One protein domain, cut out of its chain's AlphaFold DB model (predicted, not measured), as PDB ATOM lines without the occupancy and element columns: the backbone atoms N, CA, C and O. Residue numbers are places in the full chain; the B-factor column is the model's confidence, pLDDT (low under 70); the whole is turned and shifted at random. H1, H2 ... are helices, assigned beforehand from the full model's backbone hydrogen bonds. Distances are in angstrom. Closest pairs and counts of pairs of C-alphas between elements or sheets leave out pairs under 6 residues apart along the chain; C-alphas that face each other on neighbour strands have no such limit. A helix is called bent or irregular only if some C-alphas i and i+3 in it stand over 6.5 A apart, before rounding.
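What this domain is: This is residues 275 to 373 and 479 to 496 of the 924 residues of the protein "Hypothetical protein" of Polarella glacialis (UniProt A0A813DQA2). One long helix, H2, makes a spine along the domain, with H1 packed on its first part, residues 289 to 297, H3 on its later part, residues 304 to 311, and H6 across residues 299 to 307 between and overlapping these. H1 folds back along H2, H5 packs on H1, and H4 lies side by side with H5; H3 folds back from H2 as the second arm of a hairpin, and H6 crosses H2 almost at a right angle and packs on H3 too. The printed part has 117 residues with six named helices, in the order H1, H2, H3, H4, H5, H6, and no named strand, and its class is all helix. It is compact, with a radius of gyration of the C-alphas of 15.3 A, and the C-alphas span 45 by 32 by 22 A.

Where its parts are: H1 holds residues 277 to 283, 11.8 A from first to last C-alpha, and begins with C-alpha 277 at (-4.725, 15.435, -0.414). H1 is neither bent nor irregular, but only just: C-alphas 279 and 282 are 6.4 A apart. H2 holds residues 289 to 312 and is the longest helix, 34.2 A from C-alpha 289 at (-7.510, 18.950, -14.885) to C-alpha 312 at (-0.221, -9.107, 3.224). H3 holds residues 319 to 332 and is 19.9 A long. H4 holds residues 338 to 349, 16.5 A, and H5 residues 357 to 367, 15.3 A. After the cut, H6 holds residues 479 to 493, 20.8 A, and ends with C-alpha 493 at (7.640, 0.058, -10.143).

How they stand to each other: The hub is H2, which touches three helices, H1, H3 and H6. H1 and H2 form a helical hairpin at a shallow tilt of 29 degrees, opposite ways; the closest C-alphas are those of Val 282 and Arg 290, 5.2 A apart, and H2 touches H1 with residues 289 to 297 alone. H2 and H3 are a helical hairpin too, at a steep tilt of 45 degrees, opposite ways, where residues 304 to 311 of H2 alone touch H3; the closest C-alphas, of Val 311 and Lys 326, are 5.8 A apart. H6 touches H2 about perpendicular, at 88 degrees, through its residues 487 to 491 alone and residues 299 to 307 of H2 alone, with the C-alphas of Ala 303 and Val 491 closest at 5.2 A. H6 also touches H3, at a steep tilt of 48 degrees, opposite ways; the closest C-alphas, of Val 332 and Ser 483, are 4.3 A apart, and H3 does this with residues 328 to 332 alone. H5 touches H1 at a steep tilt of 54 degrees, opposite ways, with the C-alphas of Val 280 and Ser 363 closest at 5.5 A. H4 and H5 form a helical hairpin at a shallow tilt of 21 degrees, opposite ways; the closest C-alphas, of Val 346 and Leu 359, are 6.0 A apart, and H4 touches H5 with residues 343 to 347 alone. H4 is close to H2 but not clearly touching, the closest C-alphas, of Trp 301 and Tyr 344, being 7.7 A apart. Among the pairs that are apart are H2 and H5, H1 and H6, and H4 and H6. The helix packing is mostly crossed, but only just: of 6 touching pairs, 2 are at a shallow tilt. Every O i to N i+4 pair is within hydrogen-bond range in H2, H3, H4, H5 and H6; in H1 it is 0 of 3, beside 3 of 4 pairs of O i to N i+3.

The domain as a whole: The two C-alphas farthest apart are those of Ser 318 and Pro 370, 46.3 A. Residues 374 to 478 are not printed, and C-alphas 373 and 479 are 20.4 A apart across the cut, which falls between H5 and H6. Of the links that are printed whole, H1 to H2 and H3 to H4 are tight, H2 to H3 and H4 to H5 are short, and no link is long. The mean pLDDT of the printed part is 92.3, and residues 370 to 373 are under 70.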
ATOM      1  N   GLN A 275      -2.652  10.525  -0.206       93.88
ATOM      2  CA  GLN A 275      -4.017  10.683   0.299       93.88
ATOM      3  C   GLN A 275      -4.052  11.295   1.705       93.88
ATOM      4  O   GLN A 275      -3.119  11.095   2.487       93.88
ATOM      5  N   PRO A 276      -5.131  12.020   2.056       93.31
ATOM      6  CA  PRO A 276      -6.303  12.324   1.222       93.31
ATOM      7  C   PRO A 276      -6.100  13.521   0.278       93.31
ATOM      8  O   PRO A 276      -7.034  13.935  -0.391       93.31
ATOM      9  N   HIS A 277      -4.914  14.132   0.232       94.88
ATOM     10  CA  HIS A 277      -4.725  15.435  -0.414       94.88
ATOM     11  C   HIS A 277      -5.036  15.458  -1.908       94.88
ATOM     12  O   HIS A 277      -5.611  16.436  -2.369       94.88
ATOM     13  N   THR A 278      -4.733  14.401  -2.664       95.19
ATOM     14  CA  THR A 278      -5.079  14.393  -4.100       95.19
ATOM     15  C   THR A 278      -6.589  14.403  -4.364       95.19
ATOM     16  O   THR A 278      -7.015  14.854  -5.424       95.19
ATOM     17  N   PHE A 279      -7.407  14.000  -3.386       93.88
ATOM     18  CA  PHE A 279      -8.867  13.953  -3.492       93.88
ATOM     19  C   PHE A 279      -9.520  15.333  -3.665       93.88
ATOM     20  O   PHE A 279     -10.597  15.445  -4.247       93.88
ATOM     21  N   VAL A 280      -8.877  16.411  -3.205       96.31
ATOM     22  CA  VAL A 280      -9.428  17.777  -3.314       96.31
ATOM     23  C   VAL A 280      -9.455  18.319  -4.744       96.31
ATOM     24  O   VAL A 280     -10.225  19.219  -5.066       96.31
ATOM     25  N   GLN A 281      -8.674  17.726  -5.646       95.81
ATOM     26  CA  GLN A 281      -8.540  18.179  -7.034       95.81
ATOM     27  C   GLN A 281      -9.804  17.981  -7.880       95.81
ATOM     28  O   GLN A 281      -9.914  18.538  -8.969       95.81
ATOM     29  N   VAL A 282     -10.798  17.259  -7.368       97.12
ATOM     30  CA  VAL A 282     -12.148  17.177  -7.951       97.12
ATOM     31  C   VAL A 282     -12.833  18.550  -7.989       97.12
ATOM     32  O   VAL A 282     -13.710  18.788  -8.815       97.12
ATOM     33  N   HIS A 283     -12.369  19.486  -7.152       97.25
ATOM     34  CA  HIS A 283     -12.774  20.893  -7.125       97.25
ATOM     35  C   HIS A 283     -11.751  21.831  -7.778       97.25
ATOM     36  O   HIS A 283     -11.766  23.032  -7.521       97.25
ATOM     37  N   HIS A 284     -10.846  21.321  -8.620       97.38
ATOM     38  CA  HIS A 284      -9.897  22.181  -9.328       97.38
ATOM     39  C   HIS A 284     -10.647  23.213 -10.202       97.38
ATOM     40  O   HIS A 284     -11.591  22.822 -10.902       97.38
ATOM     41  N   PRO A 285     -10.265  24.509 -10.197       96.25
ATOM     42  CA  PRO A 285     -10.961  25.541 -10.975       96.25
ATOM     43  C   PRO A 285     -11.013  25.230 -12.475       96.25
ATOM     44  O   PRO A 285     -12.077  25.273 -13.084       96.25
ATOM     45  N   ASP A 286      -9.884  24.809 -13.045       96.56
ATOM     46  CA  ASP A 286      -9.812  24.278 -14.408       96.56
ATOM     47  C   ASP A 286     -10.419  22.864 -14.464       96.56
ATOM     48  O   ASP A 286      -9.858  21.904 -13.921       96.56
ATOM     49  N   ALA A 287     -11.575  22.755 -15.123       95.94
ATOM     50  CA  ALA A 287     -12.335  21.517 -15.263       95.94
ATOM     51  C   ALA A 287     -11.581  20.429 -16.042       95.94
ATOM     52  O   ALA A 287     -11.774  19.246 -15.761       95.94
ATOM     53  N   SER A 288     -10.679  20.801 -16.958       95.94
ATOM     54  CA  SER A 288      -9.911  19.848 -17.770       95.94
ATOM     55  C   SER A 288      -8.889  19.053 -16.945       95.94
ATOM     56  O   SER A 288      -8.529  17.923 -17.293       95.94
ATOM     57  N   ARG A 289      -8.452  19.605 -15.805       94.88
ATOM     58  CA  ARG A 289      -7.510  18.950 -14.885       94.88
ATOM     59  C   ARG A 289      -8.171  17.890 -14.010       94.88
ATOM     60  O   ARG A 289      -7.540  16.874 -13.727       94.88
ATOM     61  N   ARG A 290      -9.441  18.068 -13.634       95.94
ATOM     62  CA  ARG A 290     -10.177  17.159 -12.730       95.94
ATOM     63  C   ARG A 290     -10.108  15.675 -13.148       95.94
ATOM     64  O   ARG A 290      -9.692  14.862 -12.320       95.94
ATOM     65  N   PRO A 291     -10.422  15.284 -14.405       95.94
ATOM     66  CA  PRO A 291     -10.340  13.879 -14.816       95.94
ATOM     67  C   PRO A 291      -8.900  13.346 -14.853       95.94
ATOM     68  O   PRO A 291      -8.660  12.194 -14.490       95.94
ATOM     69  N   ARG A 292      -7.919  14.172 -15.251       93.56
ATOM     70  CA  ARG A 292      -6.497  13.773 -15.275       93.56
ATOM     71  C   ARG A 292      -6.011  13.391 -13.883       93.56
ATOM     72  O   ARG A 292      -5.287  12.410 -13.728       93.56
ATOM     73  N   VAL A 293      -6.450  14.136 -12.875       89.38
ATOM     74  CA  VAL A 293      -6.051  13.880 -11.498       89.38
ATOM     75  C   VAL A 293      -6.739  12.652 -10.934       89.38
ATOM     76  O   VAL A 293      -6.053  11.822 -10.350       89.38
ATOM     77  N   LEU A 294      -8.051  12.480 -11.118       94.25
ATOM     78  CA  LEU A 294      -8.704  11.256 -10.642       94.25
ATOM     79  C   LEU A 294      -8.078  10.006 -11.268       94.25
ATOM     80  O   LEU A 294      -7.894   9.005 -10.579       94.25
ATOM     81  N   ASN A 295      -7.647  10.087 -12.529       96.06
ATOM     82  CA  ASN A 295      -6.868   9.028 -13.166       96.06
ATOM     83  C   ASN A 295      -5.504   8.803 -12.493       96.06
ATOM     84  O   ASN A 295      -5.102   7.655 -12.311       96.06
ATOM     85  N   LEU A 296      -4.792   9.864 -12.095       94.12
ATOM     86  CA  LEU A 296      -3.571   9.739 -11.294       94.12
ATOM     87  C   LEU A 296      -3.866   9.088  -9.935       94.12
ATOM     88  O   LEU A 296      -3.200   8.126  -9.568       94.12
ATOM     89  N   THR A 297      -4.893   9.547  -9.218       95.38
ATOM     90  CA  THR A 297      -5.312   8.980  -7.929       95.38
ATOM     91  C   THR A 297      -5.683   7.501  -8.053       95.38
ATOM     92  O   THR A 297      -5.305   6.703  -7.195       95.38
ATOM     93  N   LYS A 298      -6.345   7.107  -9.147       97.19
ATOM     94  CA  LYS A 298      -6.648   5.707  -9.477       97.19
ATOM     95  C   LYS A 298      -5.382   4.877  -9.656       97.19
ATOM     96  O   LYS A 298      -5.279   3.800  -9.073       97.19
ATOM     97  N   LYS A 299      -4.402   5.385 -10.412       97.38
ATOM     98  CA  LYS A 299      -3.096   4.728 -10.603       97.38
ATOM     99  C   LYS A 299      -2.328   4.588  -9.289       97.38
ATOM    100  O   LYS A 299      -1.789   3.521  -9.018       97.38
ATOM    101  N   VAL A 300      -2.326   5.634  -8.459       97.44
ATOM    102  CA  VAL A 300      -1.713   5.613  -7.124       97.44
ATOM    103  C   VAL A 300      -2.332   4.511  -6.268       97.44
ATOM    104  O   VAL A 300      -1.606   3.670  -5.747       97.44
ATOM    105  N   TRP A 301      -3.661   4.460  -6.158       97.06
ATOM    106  CA  TRP A 301      -4.324   3.411  -5.382       97.06
ATOM    107  C   TRP A 301      -4.076   2.011  -5.936       97.06
ATOM    108  O   TRP A 301      -3.801   1.111  -5.150       97.06
ATOM    109  N   ALA A 302      -4.104   1.825  -7.258       97.69
ATOM    110  CA  ALA A 302      -3.799   0.533  -7.872       97.69
ATOM    111  C   ALA A 302      -2.392   0.036  -7.492       97.69
ATOM    112  O   ALA A 302      -2.240  -1.104  -7.060       97.69
ATOM    113  N   ALA A 303      -1.382   0.909  -7.565       98.06
ATOM    114  CA  ALA A 303      -0.013   0.573  -7.182       98.06
ATOM    115  C   ALA A 303       0.121   0.249  -5.683       98.06
ATOM    116  O   ALA A 303       0.796  -0.709  -5.307       98.06
ATOM    117  N   ILE A 304      -0.543   1.017  -4.815       97.62
ATOM    118  CA  ILE A 304      -0.503   0.786  -3.366       97.62
ATOM    119  C   ILE A 304      -1.225  -0.506  -2.974       97.62
ATOM    120  O   ILE A 304      -0.695  -1.261  -2.164       97.62
ATOM    121  N   LEU A 305      -2.380  -0.810  -3.570       96.12
ATOM    122  CA  LEU A 305      -3.092  -2.071  -3.333       96.12
ATOM    123  C   LEU A 305      -2.289  -3.278  -3.833       96.12
ATOM    124  O   LEU A 305      -2.228  -4.298  -3.154       96.12
ATOM    125  N   MET A 306      -1.603  -3.149  -4.970       96.38
ATOM    126  CA  MET A 306      -0.684  -4.184  -5.448       96.38
ATOM    127  C   MET A 306       0.473  -4.414  -4.463       96.38
ATOM    128  O   MET A 306       0.860  -5.552  -4.206       96.38
ATOM    129  N   MET A 307       1.011  -3.348  -3.861       97.00
ATOM    130  CA  MET A 307       2.041  -3.462  -2.823       97.00
ATOM    131  C   MET A 307       1.500  -4.085  -1.529       97.00
ATOM    132  O   MET A 307       2.202  -4.866  -0.887       97.00
ATOM    133  N   GLU A 308       0.257  -3.780  -1.149       95.50
ATOM    134  CA  GLU A 308      -0.437  -4.441  -0.037       95.50
ATOM    135  C   GLU A 308      -0.588  -5.935  -0.284       95.50
ATOM    136  O   GLU A 308      -0.306  -6.719   0.616       95.50
ATOM    137  N   ASP A 309      -0.949  -6.340  -1.498       94.25
ATOM    138  CA  ASP A 309      -1.068  -7.748  -1.859       94.25
ATOM    139  C   ASP A 309       0.271  -8.480  -1.715       94.25
ATOM    140  O   ASP A 309       0.327  -9.540  -1.089       94.25
ATOM    141  N   VAL A 310       1.374  -7.882  -2.174       94.44
ATOM    142  CA  VAL A 310       2.723  -8.441  -1.977       94.44
ATOM    143  C   VAL A 310       3.062  -8.624  -0.491       94.44
ATOM    144  O   VAL A 310       3.646  -9.638  -0.110       94.44
ATOM    145  N   VAL A 311       2.690  -7.668   0.367       93.56
ATOM    146  CA  VAL A 311       3.066  -7.669   1.792       93.56
ATOM    147  C   VAL A 311       2.119  -8.497   2.671       93.56
ATOM    148  O   VAL A 311       2.577  -9.117   3.628       93.56
ATOM    149  N   LEU A 312       0.816  -8.493   2.387       89.12
ATOM    150  CA  LEU A 312      -0.221  -9.107   3.224       89.12
ATOM    151  C   LEU A 312      -0.630 -10.493   2.731       89.12
ATOM    152  O   LEU A 312      -0.864 -11.379   3.548       89.12
ATOM    153  N   LYS A 313      -0.714 -10.691   1.411       87.81
ATOM    154  CA  LYS A 313      -1.092 -11.984   0.818       87.81
ATOM    155  C   LYS A 313       0.116 -12.873   0.538       87.81
ATOM    156  O   LYS A 313      -0.063 -13.984   0.057       87.81
ATOM    157  N   HIS A 314       1.328 -12.391   0.834       81.69
ATOM    158  CA  HIS A 314       2.577 -13.110   0.593       81.69
ATOM    159  C   HIS A 314       2.672 -13.650  -0.844       81.69
ATOM    160  O   HIS A 314       3.036 -14.806  -1.056       81.69
ATOM    161  N   VAL A 315       2.331 -12.810  -1.835       85.06
ATOM    162  CA  VAL A 315       2.538 -13.137  -3.259       85.06
ATOM    163  C   VAL A 315       3.977 -13.620  -3.445       85.06
ATOM    164  O   VAL A 315       4.878 -13.078  -2.805       85.06
ATOM    165  N   ALA A 316       4.183 -14.643  -4.280       83.81
ATOM    166  CA  ALA A 316       5.455 -15.343  -4.464       83.81
ATOM    167  C   ALA A 316       6.574 -14.434  -5.023       83.81
ATOM    168  O   ALA A 316       6.944 -14.507  -6.190       83.81
ATOM    169  N   VAL A 317       7.119 -13.564  -4.171       92.62
ATOM    170  CA  VAL A 317       8.258 -12.680  -4.432       92.62
ATOM    171  C   VAL A 317       9.456 -13.110  -3.588       92.62
ATOM    172  O   VAL A 317       9.317 -13.800  -2.576       92.62
ATOM    173  N   SER A 318      10.657 -12.671  -3.967       93.81
ATOM    174  CA  SER A 318      11.854 -12.946  -3.167       93.81
ATOM    175  C   SER A 318      11.770 -12.292  -1.779       93.81
ATOM    176  O   SER A 318      11.161 -11.234  -1.593       93.81
ATOM    177  N   ALA A 319      12.441 -12.881  -0.783       93.00
ATOM    178  CA  ALA A 319      12.471 -12.338   0.580       93.00
ATOM    179  C   ALA A 319      13.018 -10.895   0.638       93.00
ATOM    180  O   ALA A 319      12.573 -10.086   1.460       93.00
ATOM    181  N   GLY A 320      13.959 -10.556  -0.254       91.75
ATOM    182  CA  GLY A 320      14.494  -9.202  -0.401       91.75
ATOM    183  C   GLY A 320      13.436  -8.209  -0.883       91.75
ATOM    184  O   GLY A 320      13.268  -7.152  -0.268       91.75
ATOM    185  N   VAL A 321      12.677  -8.579  -1.922       94.44
ATOM    186  CA  VAL A 321      11.561  -7.774  -2.443       94.44
ATOM    187  C   VAL A 321      10.494  -7.588  -1.371       94.44
ATOM    188  O   VAL A 321      10.125  -6.452  -1.083       94.44
ATOM    189  N   PHE A 322      10.076  -8.664  -0.697       94.88
ATOM    190  CA  PHE A 322       9.090  -8.603   0.385       94.88
ATOM    191  C   PHE A 322       9.513  -7.642   1.505       94.88
ATOM    192  O   PHE A 322       8.758  -6.744   1.889       94.88
ATOM    193  N   LYS A 323      10.740  -7.789   2.027       94.12
ATOM    194  CA  LYS A 323      11.257  -6.947   3.118       94.12
ATOM    195  C   LYS A 323      11.288  -5.473   2.716       94.12
ATOM    196  O   LYS A 323      10.940  -4.603   3.520       94.12
ATOM    197  N   ALA A 324      11.704  -5.191   1.487       92.88
ATOM    198  CA  ALA A 324      11.825  -3.834   0.990       92.88
ATOM    199  C   ALA A 324      10.447  -3.215   0.668       92.88
ATOM    200  O   ALA A 324      10.194  -2.077   1.063       92.88
ATOM    201  N   ALA A 325       9.521  -3.963   0.058       95.19
ATOM    202  CA  ALA A 325       8.128  -3.552  -0.145       95.19
ATOM    203  C   ALA A 325       7.418  -3.264   1.189       95.19
ATOM    204  O   ALA A 325       6.811  -2.208   1.349       95.19
ATOM    205  N   LYS A 326       7.593  -4.127   2.201       95.38
ATOM    206  CA  LYS A 326       7.053  -3.911   3.554       95.38
ATOM    207  C   LYS A 326       7.570  -2.619   4.185       95.38
ATOM    208  O   LYS A 326       6.798  -1.862   4.770       95.38
ATOM    209  N   ARG A 327       8.874  -2.342   4.066       94.44
ATOM    210  CA  ARG A 327       9.464  -1.092   4.570       94.44
ATOM    211  C   ARG A 327       8.871   0.135   3.869       94.44
ATOM    212  O   ARG A 327       8.581   1.112   4.548       94.44
ATOM    213  N   ARG A 328       8.659   0.075   2.553       94.44
ATOM    214  CA  ARG A 328       8.047   1.170   1.783       94.44
ATOM    215  C   ARG A 328       6.594   1.397   2.138       94.44
ATOM    216  O   ARG A 328       6.214   2.535   2.376       94.44
ATOM    217  N   LEU A 329       5.802   0.336   2.231       94.94
ATOM    218  CA  LEU A 329       4.398   0.434   2.616       94.94
ATOM    219  C   LEU A 329       4.247   1.081   4.008       94.94
ATOM    220  O   LEU A 329       3.361   1.908   4.217       94.94
ATOM    221  N   ASN A 330       5.179   0.795   4.927       94.19
ATOM    222  CA  ASN A 330       5.251   1.468   6.227       94.19
ATOM    223  C   ASN A 330       5.586   2.969   6.132       94.19
ATOM    224  O   ASN A 330       5.171   3.723   7.010       94.19
ATOM    225  N   ASP A 331       6.338   3.407   5.117       95.62
ATOM    226  CA  ASP A 331       6.628   4.828   4.880       95.62
ATOM    227  C   ASP A 331       5.487   5.530   4.119       95.62
ATOM    228  O   ASP A 331       5.227   6.704   4.382       95.62
ATOM    229  N   VAL A 332       4.765   4.822   3.233       95.75
ATOM    230  CA  VAL A 332       3.519   5.303   2.607       95.75
ATOM    231  C   VAL A 332       2.537   5.685   3.708       95.75
ATOM    232  O   VAL A 332       2.162   6.856   3.790       95.75
ATOM    233  N   ALA A 333       2.195   4.732   4.583       90.25
ATOM    234  CA  ALA A 333       1.380   4.840   5.801       90.25
ATOM    235  C   ALA A 333      -0.044   5.421   5.669       90.25
ATOM    236  O   ALA A 333      -0.930   5.054   6.445       90.25
ATOM    237  N   TRP A 334      -0.303   6.337   4.734       91.50
ATOM    238  CA  TRP A 334      -1.617   6.941   4.524       91.50
ATOM    239  C   TRP A 334      -2.641   5.914   4.052       91.50
ATOM    240  O   TRP A 334      -3.824   6.093   4.306       91.50
ATOM    241  N   ASN A 335      -2.209   4.813   3.438       92.31
ATOM    242  CA  ASN A 335      -3.060   3.699   3.021       92.31
ATOM    243  C   ASN A 335      -3.749   3.010   4.214       92.31
ATOM    244  O   ASN A 335      -4.820   2.427   4.066       92.31
ATOM    245  N   CYS A 336      -3.179   3.123   5.414       84.56
ATOM    246  CA  CYS A 336      -3.788   2.650   6.659       84.56
ATOM    247  C   CYS A 336      -4.705   3.699   7.313       84.56
ATOM    248  O   CYS A 336      -5.327   3.423   8.337       84.56
ATOM    249  N   SER A 337      -4.783   4.917   6.768       81.44
ATOM    250  CA  SER A 337      -5.671   5.957   7.283       81.44
ATOM    251  C   SER A 337      -7.117   5.659   6.901       81.44
ATOM    252  O   SER A 337      -7.424   5.455   5.725       81.44
ATOM    253  N   GLN A 338      -8.016   5.727   7.885       79.50
ATOM    254  CA  GLN A 338      -9.458   5.628   7.661       79.50
ATOM    255  C   GLN A 338      -9.935   6.634   6.604       79.50
ATOM    256  O   GLN A 338     -10.623   6.246   5.667       79.50
ATOM    257  N   VAL A 339      -9.490   7.894   6.692       81.38
ATOM    258  CA  VAL A 339      -9.882   8.944   5.738       81.38
ATOM    259  C   VAL A 339      -9.470   8.569   4.314       81.38
ATOM    260  O   VAL A 339     -10.269   8.684   3.395       81.38
ATOM    261  N   ALA A 340      -8.249   8.062   4.117       87.56
ATOM    262  CA  ALA A 340      -7.806   7.637   2.791       87.56
ATOM    263  C   ALA A 340      -8.671   6.481   2.251       87.56
ATOM    264  O   ALA A 340      -9.121   6.532   1.108       87.56
ATOM    265  N   ARG A 341      -8.967   5.465   3.070       85.56
ATOM    266  CA  ARG A 341      -9.812   4.329   2.660       85.56
ATOM    267  C   ARG A 341     -11.243   4.742   2.328       85.56
ATOM    268  O   ARG A 341     -11.781   4.264   1.335       85.56
ATOM    269  N   GLU A 342     -11.826   5.651   3.102       82.38
ATOM    270  CA  GLU A 342     -13.148   6.212   2.816       82.38
ATOM    271  C   GLU A 342     -13.148   6.981   1.490       82.38
ATOM    272  O   GLU A 342     -14.023   6.747   0.660       82.38
ATOM    273  N   THR A 343     -12.136   7.825   1.235       89.12
ATOM    274  CA  THR A 343     -12.024   8.534  -0.057       89.12
ATOM    275  C   THR A 343     -11.877   7.571  -1.236       89.12
ATOM    276  O   THR A 343     -12.466   7.792  -2.288       89.12
ATOM    277  N   TYR A 344     -11.146   6.463  -1.071       91.19
ATOM    278  CA  TYR A 344     -11.037   5.426  -2.098       91.19
ATOM    279  C   TYR A 344     -12.372   4.728  -2.370       91.19
ATOM    280  O   TYR A 344     -12.742   4.556  -3.530       91.19
ATOM    281  N   ALA A 345     -13.103   4.351  -1.318       86.44
ATOM    282  CA  ALA A 345     -14.404   3.701  -1.447       86.44
ATOM    283  C   ALA A 345     -15.412   4.592  -2.186       86.44
ATOM    284  O   ALA A 345     -16.095   4.115  -3.090       86.44
ATOM    285  N   VAL A 346     -15.449   5.890  -1.869       86.88
ATOM    286  CA  VAL A 346     -16.321   6.848  -2.561       86.88
ATOM    287  C   VAL A 346     -15.881   7.063  -4.010       86.88
ATOM    288  O   VAL A 346     -16.723   7.044  -4.901       86.88
ATOM    289  N   CYS A 347     -14.576   7.144  -4.297       93.62
ATOM    290  CA  CYS A 347     -14.079   7.149  -5.679       93.62
ATOM    291  C   CYS A 347     -14.518   5.908  -6.475       93.62
ATOM    292  O   CYS A 347     -14.863   6.036  -7.648       93.62
ATOM    293  N   LEU A 348     -14.509   4.717  -5.865       92.06
ATOM    294  CA  LEU A 348     -14.989   3.492  -6.513       92.06
ATOM    295  C   LEU A 348     -16.496   3.537  -6.787       92.06
ATOM    296  O   LEU A 348     -16.906   3.203  -7.895       92.06
ATOM    297  N   GLN A 349     -17.298   3.952  -5.802       91.00
ATOM    298  CA  GLN A 349     -18.757   4.072  -5.929       91.00
ATOM    299  C   GLN A 349     -19.149   5.079  -7.015       91.00
ATOM    300  O   GLN A 349     -20.007   4.789  -7.841       91.00
ATOM    301  N   ALA A 350     -18.435   6.202  -7.081       95.25
ATOM    302  CA  ALA A 350     -18.583   7.231  -8.106       95.25
ATOM    303  C   ALA A 350     -18.031   6.825  -9.487       95.25
ATOM    304  O   ALA A 350     -17.959   7.660 -10.389       95.25
ATOM    305  N   ALA A 351     -17.538   5.589  -9.655       96.62
ATOM    306  CA  ALA A 351     -16.847   5.121 -10.860       96.62
ATOM    307  C   ALA A 351     -15.720   6.068 -11.329       96.62
ATOM    308  O   ALA A 351     -15.453   6.198 -12.524       96.62
ATOM    309  N   TRP A 352     -15.033   6.718 -10.382       96.00
ATOM    310  CA  TRP A 352     -14.003   7.733 -10.627       96.00
ATOM    311  C   TRP A 352     -14.499   8.960 -11.414       96.00
ATOM    312  O   TRP A 352     -13.708   9.635 -12.078       96.00
ATOM    313  N   SER A 353     -15.794   9.275 -11.335       96.75
ATOM    314  CA  SER A 353     -16.369  10.473 -11.940       96.75
ATOM    315  C   SER A 353     -16.157  11.704 -11.059       96.75
ATOM    316  O   SER A 353     -16.609  11.771  -9.921       96.75
ATOM    317  N   HIS A 354     -15.510  12.732 -11.606       96.50
ATOM    318  CA  HIS A 354     -15.313  14.013 -10.920       96.50
ATOM    319  C   HIS A 354     -16.587  14.867 -10.836       96.50
ATOM    320  O   HIS A 354     -16.577  15.901 -10.168       96.50
ATOM    321  N   THR A 355     -17.653  14.484 -11.543       97.25
ATOM    322  CA  THR A 355     -18.956  15.164 -11.499       97.25
ATOM    323  C   THR A 355     -19.915  14.532 -10.497       97.25
ATOM    324  O   THR A 355     -20.995  15.077 -10.305       97.25
ATOM    325  N   ASP A 356     -19.539  13.410  -9.878       97.56
ATOM    326  CA  ASP A 356     -20.343  12.753  -8.853       97.56
ATOM    327  C   ASP A 356     -20.524  13.660  -7.626       97.56
ATOM    328  O   ASP A 356     -19.561  14.224  -7.097       97.56
ATOM    329  N   GLU A 357     -21.774  13.836  -7.202       96.00
ATOM    330  CA  GLU A 357     -22.144  14.776  -6.143       96.00
ATOM    331  C   GLU A 357     -21.595  14.334  -4.786       96.00
ATOM    332  O   GLU A 357     -20.931  15.121  -4.113       96.00
ATOM    333  N   GLN A 358     -21.758  13.057  -4.431       91.19
ATOM    334  CA  GLN A 358     -21.318  12.508  -3.147       91.19
ATOM    335  C   GLN A 358     -19.797  12.626  -2.969       91.19
ATOM    336  O   GLN A 358     -19.301  13.027  -1.911       91.19
ATOM    337  N   LEU A 359     -19.037  12.324  -4.022       92.56
ATOM    338  CA  LEU A 359     -17.587  12.482  -4.057       92.56
ATOM    339  C   LEU A 359     -17.171  13.946  -3.852       92.56
ATOM    340  O   LEU A 359     -16.258  14.240  -3.069       92.56
ATOM    341  N   ARG A 360     -17.850  14.885  -4.519       95.56
ATOM    342  CA  ARG A 360     -17.579  16.320  -4.371       95.56
ATOM    343  C   ARG A 360     -17.963  16.834  -2.987       95.56
ATOM    344  O   ARG A 360     -17.187  17.601  -2.415       95.56
ATOM    345  N   GLU A 361     -19.085  16.401  -2.430       90.56
ATOM    346  CA  GLU A 361     -19.521  16.746  -1.076       90.56
ATOM    347  C   GLU A 361     -18.530  16.259  -0.020       90.56
ATOM    348  O   GLU A 361     -18.112  17.037   0.841       90.56
ATOM    349  N   GLN A 362     -18.072  15.007  -0.108       88.62
ATOM    350  CA  GLN A 362     -17.078  14.482   0.827       88.62
ATOM    351  C   GLN A 362     -15.757  15.254   0.722       88.62
ATOM    352  O   GLN A 362     -15.158  15.619   1.736       88.62
ATOM    353  N   SER A 363     -15.308  15.545  -0.501       94.00
ATOM    354  CA  SER A 363     -14.093  16.327  -0.739       94.00
ATOM    355  C   SER A 363     -14.217  17.747  -0.175       94.00
ATOM    356  O   SER A 363     -13.329  18.225   0.539       94.00
ATOM    357  N   PHE A 364     -15.370  18.389  -0.382       93.12
ATOM    358  CA  PHE A 364     -15.695  19.684   0.212       93.12
ATOM    359  C   PHE A 364     -15.637  19.611   1.744       93.12
ATOM    360  O   PHE A 364     -14.957  20.416   2.379       93.12
ATOM    361  N   ALA A 365     -16.266  18.602   2.348       85.94
ATOM    362  CA  ALA A 365     -16.319  18.436   3.796       85.94
ATOM    363  C   ALA A 365     -14.938  18.241   4.441       85.94
ATOM    364  O   ALA A 365     -14.768  18.597   5.610       85.94
ATOM    365  N   ILE A 366     -13.961  17.687   3.717       85.25
ATOM    366  CA  ILE A 366     -12.584  17.506   4.200       85.25
ATOM    367  C   ILE A 366     -11.772  18.803   4.051       85.25
ATOM    368  O   ILE A 366     -11.053  19.174   4.981       85.25
ATOM    369  N   PHE A 367     -11.885  19.490   2.909       90.25
ATOM    370  CA  PHE A 367     -10.923  20.523   2.499       90.25
ATOM    371  C   PHE A 367     -11.436  21.964   2.510       90.25
ATOM    372  O   PHE A 367     -10.619  22.878   2.598       90.25
ATOM    373  N   ALA A 368     -12.747  22.202   2.514       87.44
ATOM    374  CA  ALA A 368     -13.326  23.534   2.710       87.44
ATOM    375  C   ALA A 368     -13.299  23.952   4.203       87.44
ATOM    376  O   ALA A 368     -14.247  24.538   4.725       87.44
ATOM    377  N   ARG A 369     -12.219  23.592   4.916       77.88
ATOM    378  CA  ARG A 369     -11.991  23.791   6.361       77.88
ATOM    379  C   ARG A 369     -10.816  24.731   6.627       77.88
ATOM    380  O   ARG A 369      -9.949  24.838   5.760       77.88
ATOM    381  N   PRO A 370     -10.765  25.440   7.776       68.31
ATOM    382  CA  PRO A 370      -9.764  26.480   7.956       68.31
ATOM    383  C   PRO A 370      -8.378  25.842   7.930       68.31
ATOM    384  O   PRO A 370      -8.117  24.875   8.647       68.31
ATOM    385  N   HIS A 371      -7.486  26.379   7.102       64.69
ATOM    386  CA  HIS A 371      -6.171  25.794   6.828       64.69
ATOM    387  C   HIS A 371      -5.255  25.714   8.068       64.69
ATOM    388  O   HIS A 371      -4.376  24.855   8.124       64.69
ATOM    389  N   ASN A 372      -5.453  26.576   9.077       64.44
ATOM    390  CA  ASN A 372      -4.644  26.623  10.299       64.44
ATOM    391  C   ASN A 372      -5.472  26.409  11.572       64.44
ATOM    392  O   ASN A 372      -5.622  27.304  12.404       64.44
ATOM    393  N   THR A 373      -5.980  25.189  11.753       57.16
ATOM    394  CA  THR A 373      -6.740  24.816  12.956       57.16
ATOM    395  C   THR A 373      -5.994  25.139  14.247       57.16
ATOM    396  O   THR A 373      -6.636  25.521  15.212       57.16
ATOM    397  N   ALA A 479       8.483  12.586   7.550       88.25
ATOM    398  CA  ALA A 479       7.585  11.462   7.292       88.25
ATOM    399  C   ALA A 479       6.728  11.714   6.043       88.25
ATOM    400  O   ALA A 479       6.569  10.810   5.230       88.25
ATOM    401  N   ASN A 480       6.249  12.946   5.847       92.88
ATOM    402  CA  ASN A 480       5.508  13.327   4.645       92.88
ATOM    403  C   ASN A 480       6.383  13.255   3.381       92.88
ATOM    404  O   ASN A 480       5.908  12.779   2.354       92.88
ATOM    405  N   HIS A 481       7.656  13.664   3.457       96.06
ATOM    406  CA  HIS A 481       8.605  13.563   2.340       96.06
ATOM    407  C   HIS A 481       8.807  12.104   1.917       96.06
ATOM    408  O   HIS A 481       8.627  11.762   0.751       96.06
ATOM    409  N   ARG A 482       9.100  11.224   2.886       96.12
ATOM    410  CA  ARG A 482       9.270   9.786   2.632       96.12
ATOM    411  C   ARG A 482       7.998   9.123   2.134       96.12
ATOM    412  O   ARG A 482       8.078   8.276   1.257       96.12
ATOM    413  N   SER A 483       6.842   9.528   2.650       96.62
ATOM    414  CA  SER A 483       5.545   9.044   2.181       96.62
ATOM    415  C   SER A 483       5.310   9.400   0.710       96.62
ATOM    416  O   SER A 483       4.923   8.530  -0.070       96.62
ATOM    417  N   ALA A 484       5.620  10.635   0.301       97.81
ATOM    418  CA  ALA A 484       5.530  11.059  -1.097       97.81
ATOM    419  C   ALA A 484       6.507  10.281  -1.993       97.81
ATOM    420  O   ALA A 484       6.089   9.705  -2.996       97.81
ATOM    421  N   ALA A 485       7.776  10.184  -1.585       98.12
ATOM    422  CA  ALA A 485       8.797   9.436  -2.315       98.12
ATOM    423  C   ALA A 485       8.450   7.941  -2.446       98.12
ATOM    424  O   ALA A 485       8.560   7.377  -3.532       98.12
ATOM    425  N   ALA A 486       7.974   7.305  -1.370       97.88
ATOM    426  CA  ALA A 486       7.548   5.906  -1.376       97.88
ATOM    427  C   ALA A 486       6.332   5.683  -2.284       97.88
ATOM    428  O   ALA A 486       6.272   4.679  -2.991       97.88
ATOM    429  N   THR A 487       5.382   6.625  -2.288       98.25
ATOM    430  CA  THR A 487       4.189   6.561  -3.143       98.25
ATOM    431  C   THR A 487       4.572   6.657  -4.619       98.25
ATOM    432  O   THR A 487       4.141   5.826  -5.413       98.25
ATOM    433  N   ILE A 488       5.421   7.621  -4.987       98.06
ATOM    434  CA  ILE A 488       5.935   7.756  -6.358       98.06
ATOM    435  C   ILE A 488       6.700   6.506  -6.778       98.06
ATOM    436  O   ILE A 488       6.449   5.967  -7.852       98.06
ATOM    437  N   TRP A 489       7.580   6.002  -5.910       97.81
ATOM    438  CA  TRP A 489       8.320   4.781  -6.192       97.81
ATOM    439  C   TRP A 489       7.385   3.595  -6.451       97.81
ATOM    440  O   TRP A 489       7.565   2.881  -7.437       97.81
ATOM    441  N   ALA A 490       6.358   3.412  -5.614       97.88
ATOM    442  CA  ALA A 490       5.364   2.359  -5.793       97.88
ATOM    443  C   ALA A 490       4.655   2.474  -7.149       97.88
ATOM    444  O   ALA A 490       4.506   1.479  -7.852       97.88
ATOM    445  N   VAL A 491       4.260   3.683  -7.552       97.88
ATOM    446  CA  VAL A 491       3.631   3.905  -8.859       97.88
ATOM    447  C   VAL A 491       4.574   3.506  -9.995       97.88
ATOM    448  O   VAL A 491       4.174   2.708 -10.842       97.88
ATOM    449  N   SER A 492       5.822   3.984  -9.974       97.06
ATOM    450  CA  SER A 492       6.803   3.736 -11.040       97.06
ATOM    451  C   SER A 492       7.190   2.261 -11.204       97.06
ATOM    452  O   SER A 492       7.467   1.844 -12.322       97.06
ATOM    453  N   HIS A 493       7.171   1.461 -10.128       97.00
ATOM    454  CA  HIS A 493       7.640   0.058 -10.143       97.00
ATOM    455  C   HIS A 493       6.518  -0.968  -9.981       97.00
ATOM    456  O   HIS A 493       6.775  -2.169  -9.891       97.00
ATOM    457  N   SER A 494       5.260  -0.524  -9.943       96.88
ATOM    458  CA  SER A 494       4.123  -1.445  -9.989       96.88
ATOM    459  C   SER A 494       4.122  -2.341 -11.243       96.88
ATOM    460  O   SER A 494       3.848  -3.530 -11.081       96.88
ATOM    461  N   PRO A 495       4.522  -1.885 -12.456       96.75
ATOM    462  CA  PRO A 495       4.550  -2.759 -13.634       96.75
ATOM    463  C   PRO A 495       5.517  -3.945 -13.510       96.75
ATOM    464  O   PRO A 495       5.246  -5.009 -14.057       96.75
ATOM    465  N   SER A 496       6.618  -3.792 -12.765       95.25
ATOM    466  CA  SER A 496       7.618  -4.845 -12.539       95.25
ATOM    467  C   SER A 496       7.359  -5.667 -11.272       95.25
ATOM    468  O   SER A 496       8.231  -6.403 -10.814       95.25
TER     469      SER A 496